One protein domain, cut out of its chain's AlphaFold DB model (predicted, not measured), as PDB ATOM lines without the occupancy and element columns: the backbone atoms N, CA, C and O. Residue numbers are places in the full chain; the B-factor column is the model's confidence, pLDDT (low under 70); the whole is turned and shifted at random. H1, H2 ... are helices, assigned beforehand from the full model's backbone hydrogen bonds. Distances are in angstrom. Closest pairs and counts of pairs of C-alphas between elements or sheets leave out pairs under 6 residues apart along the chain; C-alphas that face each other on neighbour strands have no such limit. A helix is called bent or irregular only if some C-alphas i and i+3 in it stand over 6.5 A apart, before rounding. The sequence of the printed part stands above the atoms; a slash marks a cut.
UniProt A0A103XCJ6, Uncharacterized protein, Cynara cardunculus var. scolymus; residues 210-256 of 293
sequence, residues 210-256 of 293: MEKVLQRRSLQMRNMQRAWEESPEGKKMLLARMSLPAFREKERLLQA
ATOM      1  N   MET A 210      -4.097  53.568 -19.858       81.12
ATOM      2  CA  MET A 210      -3.339  52.521 -19.159       81.12
ATOM      3  C   MET A 210      -4.085  52.020 -17.912       81.12
ATOM      4  O   MET A 210      -4.206  50.812 -17.702       81.12
ATOM      5  N   GLU A 211      -4.677  52.924 -17.131       83.62
ATOM      6  CA  GLU A 211      -5.521  52.571 -15.990       83.62
ATOM      7  C   GLU A 211      -6.716  51.712 -16.431       83.62
ATOM      8  O   GLU A 211      -6.935  50.632 -15.884       83.62
ATOM      9  N   LYS A 212      -7.444  52.113 -17.484       84.94
ATOM     10  CA  LYS A 212      -8.569  51.333 -18.039       84.94
ATOM     11  C   LYS A 212      -8.141  49.945 -18.534       84.94
ATOM     12  O   LYS A 212      -8.933  49.005 -18.437       84.94
ATOM     13  N   VAL A 213      -6.914  49.775 -19.036       85.75
ATOM     14  CA  VAL A 213      -6.344  48.456 -19.383       85.75
ATOM     15  C   VAL A 213      -6.092  47.618 -18.126       85.75
ATOM     16  O   VAL A 213      -6.543  46.471 -18.051       85.75
ATOM     17  N   LEU A 214      -5.419  48.187 -17.124       89.31
ATOM     18  CA  LEU A 214      -5.101  47.509 -15.864       89.31
ATOM     19  C   LEU A 214      -6.372  47.121 -15.089       89.31
ATOM     20  O   LEU A 214      -6.476  45.987 -14.617       89.31
ATOM     21  N   GLN A 215      -7.375  48.003 -15.037       91.31
ATOM     22  CA  GLN A 215      -8.688  47.733 -14.447       91.31
ATOM     23  C   GLN A 215      -9.400  46.561 -15.144       91.31
ATOM     24  O   GLN A 215      -9.857  45.640 -14.462       91.31
ATOM     25  N   ARG A 216      -9.457  46.534 -16.488       91.50
ATOM     26  CA  ARG A 216     -10.063  45.415 -17.243       91.50
ATOM     27  C   ARG A 216      -9.343  44.094 -16.971       91.50
ATOM     28  O   ARG A 216     -10.003  43.094 -16.698       91.50
ATOM     29  N   ARG A 217      -8.004  44.088 -16.989       85.12
ATOM     30  CA  ARG A 217      -7.197  42.886 -16.714       85.12
ATOM     31  C   ARG A 217      -7.380  42.396 -15.273       85.12
ATOM     32  O   ARG A 217      -7.550  41.200 -15.057       85.12
ATOM     33  N   SER A 218      -7.422  43.309 -14.302       93.50
ATOM     34  CA  SER A 218      -7.710  43.013 -12.890       93.50
ATOM     35  C   SER A 218      -9.105  42.399 -12.703       93.50
ATOM     36  O   SER A 218      -9.253  41.374 -12.035       93.50
ATOM     37  N   LEU A 219     -10.126  42.955 -13.364       95.56
ATOM     38  CA  LEU A 219     -11.491  42.425 -13.346       95.56
ATOM     39  C   LEU A 219     -11.578  41.031 -13.990       95.56
ATOM     40  O   LEU A 219     -12.223  40.147 -13.427       95.56
ATOM     41  N   GLN A 220     -10.896  40.804 -15.117       95.62
ATOM     42  CA  GLN A 220     -10.824  39.488 -15.757       95.62
ATOM     43  C   GLN A 220     -10.178  38.446 -14.831       95.62
ATOM     44  O   GLN A 220     -10.767  37.388 -14.614       95.62
ATOM     45  N   MET A 221      -9.022  38.756 -14.232       95.69
ATOM     46  CA  MET A 221      -8.346  37.857 -13.287       95.69
ATOM     47  C   MET A 221      -9.224  37.539 -12.069       95.69
ATOM     48  O   MET A 221      -9.338  36.377 -11.685       95.69
ATOM     49  N   ARG A 222      -9.913  38.542 -11.504       96.31
ATOM     50  CA  ARG A 222     -10.858  38.359 -10.388       96.31
ATOM     51  C   ARG A 222     -12.026  37.440 -10.763       96.31
ATOM     52  O   ARG A 222     -12.404  36.582  -9.971       96.31
ATOM     53  N   ASN A 223     -12.589  37.604 -11.960       96.25
ATOM     54  CA  ASN A 223     -13.692  36.767 -12.435       96.25
ATOM     55  C   ASN A 223     -13.239  35.321 -12.693       96.25
ATOM     56  O   ASN A 223     -13.951  34.394 -12.316       96.25
ATOM     57  N   MET A 224     -12.045  35.122 -13.265       95.00
ATOM     58  CA  MET A 224     -11.453  33.790 -13.441       95.00
ATOM     59  C   MET A 224     -11.174  33.106 -12.097       95.00
ATOM     60  O   MET A 224     -11.500  31.933 -11.937       95.00
ATOM     61  N   GLN A 225     -10.633  33.839 -11.115       96.00
ATOM     62  CA  GLN A 225     -10.423  33.316  -9.765       96.00
ATOM     63  C   GLN A 225     -11.751  32.902  -9.117       96.00
ATOM     64  O   GLN A 225     -11.860  31.767  -8.664       96.00
ATOM     65  N   ARG A 226     -12.778  33.763  -9.135       95.81
ATOM     66  CA  ARG A 226     -14.095  33.436  -8.562       95.81
ATOM     67  C   ARG A 226     -14.719  32.198  -9.215       95.81
ATOM     68  O   ARG A 226     -15.143  31.295  -8.505       95.81
ATOM     69  N   ALA A 227     -14.732  32.126 -10.547       96.94
ATOM     70  CA  ALA A 227     -15.283  30.976 -11.268       96.94
ATOM     71  C   ALA A 227     -14.538  29.668 -10.936       96.94
ATOM     72  O   ALA A 227     -15.151  28.604 -10.853       96.94
ATOM     73  N   TRP A 228     -13.223  29.741 -10.691       97.19
ATOM     74  CA  TRP A 228     -12.449  28.605 -10.192       97.19
ATOM     75  C   TRP A 228     -12.813  28.248  -8.740       97.19
ATOM     76  O   TRP A 228     -13.067  27.080  -8.461       97.19
ATOM     77  N   GLU A 229     -12.911  29.219  -7.828       96.12
ATOM     78  CA  GLU A 229     -13.279  29.005  -6.414       96.12
ATOM     79  C   GLU A 229     -14.708  28.448  -6.243       96.12
ATOM     80  O   GLU A 229     -14.968  27.655  -5.337       96.12
ATOM     81  N   GLU A 230     -15.634  28.808  -7.135       95.62
ATOM     82  CA  GLU A 230     -17.008  28.293  -7.163       95.62
ATOM     83  C   GLU A 230     -17.107  26.854  -7.708       95.62
ATOM     84  O   GLU A 230     -18.077  26.146  -7.407       95.62
ATOM     85  N   SER A 231     -16.105  26.384  -8.456       97.62
ATOM     86  CA  SER A 231     -16.067  25.036  -9.040       97.62
ATOM     87  C   SER A 231     -15.898  23.923  -7.981       97.62
ATOM     88  O   SER A 231     -15.360  24.165  -6.894       97.62
ATOM     89  N   PRO A 232     -16.321  22.670  -8.258       97.00
ATOM     90  CA  PRO A 232     -16.123  21.555  -7.325       97.00
ATOM     91  C   PRO A 232     -14.637  21.218  -7.104       97.00
ATOM     92  O   PRO A 232     -14.252  20.821  -6.004       97.00
ATOM     93  N   GLU A 233     -13.792  21.414  -8.119       96.50
ATOM     94  CA  GLU A 233     -12.342  21.223  -8.020       96.50
ATOM     95  C   GLU A 233     -11.695  22.300  -7.141       96.50
ATOM     96  O   GLU A 233     -10.958  21.975  -6.207       96.50
ATOM     97  N   GLY A 234     -12.040  23.572  -7.368       97.12
ATOM     98  CA  GLY A 234     -11.565  24.694  -6.561       97.12
ATOM     99  C   GLY A 234     -11.943  24.547  -5.093       97.12
ATOM    100  O   GLY A 234     -11.079  24.666  -4.229       97.12
ATOM    101  N   LYS A 235     -13.189  24.156  -4.794       97.12
ATOM    102  CA  LYS A 235     -13.639  23.828  -3.427       97.12
ATOM    103  C   LYS A 235     -12.797  22.722  -2.784       97.12
ATOM    104  O   LYS A 235     -12.340  22.884  -1.652       97.12
ATOM    105  N   LYS A 236     -12.516  21.630  -3.507       97.75
ATOM    106  CA  LYS A 236     -11.649  20.538  -3.025       97.75
ATOM    107  C   LYS A 236     -10.214  21.019  -2.761       97.75
ATOM    108  O   LYS A 236      -9.637  20.680  -1.727       97.75
ATOM    109  N   MET A 237      -9.648  21.833  -3.652       96.75
ATOM    110  CA  MET A 237      -8.305  22.404  -3.485       96.75
ATOM    111  C   MET A 237      -8.226  23.461  -2.378       96.75
ATOM    112  O   MET A 237      -7.203  23.542  -1.701       96.75
ATOM    113  N   LEU A 238      -9.277  24.250  -2.149       95.31
ATOM    114  CA  LEU A 238      -9.347  25.206  -1.043       95.31
ATOM    115  C   LEU A 238      -9.339  24.484   0.307       95.31
ATOM    116  O   LEU A 238      -8.520  24.824   1.154       95.31
ATOM    117  N   LEU A 239     -10.145  23.430   0.477       95.50
ATOM    118  CA  LEU A 239     -10.123  22.604   1.692       95.50
ATOM    119  C   LEU A 239      -8.740  21.972   1.940       95.50
ATOM    120  O   LEU A 239      -8.254  21.976   3.070       95.50
ATOM    121  N   ALA A 240      -8.067  21.502   0.884       96.06
ATOM    122  CA  ALA A 240      -6.698  20.990   0.976       96.06
ATOM    123  C   ALA A 240      -5.657  22.080   1.306       96.06
ATOM    124  O   ALA A 240      -4.671  21.796   1.976       96.06
ATOM    125  N   ARG A 241      -5.864  23.333   0.876       95.81
ATOM    126  CA  ARG A 241      -5.018  24.475   1.269       95.81
ATOM    127  C   ARG A 241      -5.256  24.876   2.727       95.81
ATOM    128  O   ARG A 241      -4.290  25.155   3.427       95.81
ATOM    129  N   MET A 242      -6.504  24.859   3.196       94.62
ATOM    130  CA  MET A 242      -6.890  25.244   4.564       94.62
ATOM    131  C   MET A 242      -6.301  24.340   5.659       94.62
ATOM    132  O   MET A 242      -6.179  24.780   6.802       94.62
ATOM    133  N   SER A 243      -5.913  23.099   5.342       95.25
ATOM    134  CA  SER A 243      -5.243  22.205   6.298       95.25
ATOM    135  C   SER A 243      -3.746  22.501   6.482       95.25
ATOM    136  O   SER A 243      -3.160  22.058   7.470       95.25
ATOM    137  N   LEU A 244      -3.119  23.261   5.575       96.12
ATOM    138  CA  LEU A 244      -1.688  23.563   5.627       96.12
ATOM    139  C   LEU A 244      -1.376  24.623   6.703       96.12
ATOM    140  O   LEU A 244      -2.058  25.650   6.752       96.12
ATOM    141  N   PRO A 245      -0.301  24.470   7.506       94.62
ATOM    142  CA  PRO A 245       0.097  25.475   8.498       94.62
ATOM    143  C   PRO A 245       0.269  26.881   7.908       94.62
ATOM    144  O   PRO A 245      -0.243  27.847   8.468       94.62
ATOM    145  N   ALA A 246       0.877  26.985   6.720       93.44
ATOM    146  CA  ALA A 246       1.087  28.249   6.011       93.44
ATOM    147  C   ALA A 246      -0.217  29.004   5.672       93.44
ATOM    148  O   ALA A 246      -0.199  30.225   5.537       93.44
ATOM    149  N   PHE A 247      -1.363  28.318   5.573       94.50
ATOM    150  CA  PHE A 247      -2.652  28.983   5.359       94.50
ATOM    151  C   PHE A 247      -3.112  29.758   6.604       94.50
ATOM    152  O   PHE A 247      -3.737  30.806   6.471       94.50
ATOM    153  N   ARG A 248      -2.748  29.301   7.811       93.19
ATOM    154  CA  ARG A 248      -3.052  30.004   9.072       93.19
ATOM    155  C   ARG A 248      -2.277  31.316   9.206       93.19
ATOM    156  O   ARG A 248      -2.759  32.252   9.832       93.19
ATOM    157  N   GLU A 249      -1.092  31.386   8.605       95.56
ATOM    158  CA  GLU A 249      -0.218  32.565   8.637       95.56
ATOM    159  C   GLU A 249      -0.397  33.488   7.420       95.56
ATOM    160  O   GLU A 249       0.183  34.575   7.389       95.56
ATOM    161  N   LYS A 250      -1.238  33.093   6.448       95.06
ATOM    162  CA  LYS A 250      -1.479  33.798   5.179       95.06
ATOM    163  C   LYS A 250      -1.682  35.301   5.359       95.06
ATOM    164  O   LYS A 250      -0.999  36.074   4.696       95.06
ATOM    165  N   GLU A 251      -2.591  35.727   6.238       95.50
ATOM    166  CA  GLU A 251      -2.897  37.159   6.377       95.50
ATOM    167  C   GLU A 251      -1.753  37.943   7.034       95.50
ATOM    168  O   GLU A 251      -1.462  39.051   6.596       95.50
ATOM    169  N   ARG A 252      -1.030  37.355   8.003       95.50
ATOM    170  CA  ARG A 252       0.184  37.969   8.576       95.50
ATOM    171  C   ARG A 252       1.258  38.148   7.503       95.50
ATOM    172  O   ARG A 252       1.875  39.208   7.431       95.50
ATOM    173  N   LEU A 253       1.473  37.131   6.666       93.94
ATOM    174  CA  LEU A 253       2.452  37.188   5.581       93.94
ATOM    175  C   LEU A 253       2.058  38.225   4.518       93.94
ATOM    176  O   LEU A 253       2.894  39.026   4.111       93.94
ATOM    177  N   LEU A 254       0.786  38.261   4.106       94.31
ATOM    178  CA  LEU A 254       0.281  39.255   3.155       94.31
ATOM    179  C   LEU A 254       0.344  40.683   3.716       94.31
ATOM    180  O   LEU A 254       0.707  41.596   2.980       94.31
ATOM    181  N   GLN A 255       0.057  40.881   5.006       94.38
ATOM    182  CA  GLN A 255       0.178  42.177   5.676       94.38
ATOM    183  C   GLN A 255       1.636  42.656   5.729       94.38
ATOM    184  O   GLN A 255       1.909  43.800   5.367       94.38
ATOM    185  N   ALA A 256       2.574  41.780   6.105       94.19
ATOM    186  CA  ALA A 256       4.003  42.096   6.121       94.19
ATOM    187  C   ALA A 256       4.544  42.400   4.711       94.19
ATOM    188  O   ALA A 256       5.321  43.335   4.533       94.19
TER     189      ALA A 256
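Overview. This is residues 210 to 256 of the 293 residues of an uncharacterized protein of Cynara cardunculus var. scolymus (UniProt A0A103XCJ6). The domain is an open, flat U of three helices joined end to end: the long helix H1 is one arm, the shorter H2 makes the base, and H3 folds back from the base as the other, shorter arm. The middle of the U is empty, with H1 and H3 apart and each helix meeting the next at a corner. The printed part has 47 residues with three named helices in the order H1, H2, H3 and no named strand, and its class is all helix. It is only just loose, close to extended, with a radius of gyration of the C-alphas of 14.2 A, and the C-alphas span 39 by 32 by 7 A.

Along the chain. The longest helix, H1, holds residues 210 to 230 and measures 30.3 A from its first to its last C-alpha. It begins at C-alpha 210 at (-3.339, 52.521, -19.159) and ends at C-alpha 230 at (-17.008, 28.293, -7.163). H2 holds residues 232 to 242, with 15.5 A from first to last C-alpha. H3 holds residues 245 to 256, with 17.2 A from first to last C-alpha, and ends at C-alpha 256 at (4.003, 42.096, 6.121). H3 is irregular: its C-alphas 248 and 251 are 7.6 A apart.

Arrangement. H1 and H2 only just touch, and only at the corner by their link, with 3 pairs of C-alphas within 8 A. H1 touches H2 with residues 228 to 229 alone. The closest C-alphas of the two helices are those of Trp 228 and Gly 234, 5.4 A apart. The lines of H1 and H2 are about perpendicular, at 88 degrees. H2 and H3 are close but not clearly touching, and their closest C-alphas are those of Arg 241 and Phe 247, 6.5 A apart. Their lines are about perpendicular too, at 82 degrees. H1 and H3 are apart. In H1 and H2 every O i to N i+4 pair is within hydrogen-bond range, while in H3 5 of 8 are.

Size, cuts and confidence. The C-alphas of Met 210 and Ser 243 are the two farthest apart in the domain, at 39.6 A, and those of the first and last printed residues, Met 210 and Ala 256, are 28.3 A apart. The outline is flat. Residues 210 to 224, which belong to H1, stand free, and so do residues 239 to 256, of which 239 to 242 belong to H2 and 245 to 256 to H3. The printed part has no cut. The link from H1 to H2, one residue, and the link from H2 to H3, two residues, are tight. The mean pLDDT of the printed part is 94.1, and no printed residue is under 70.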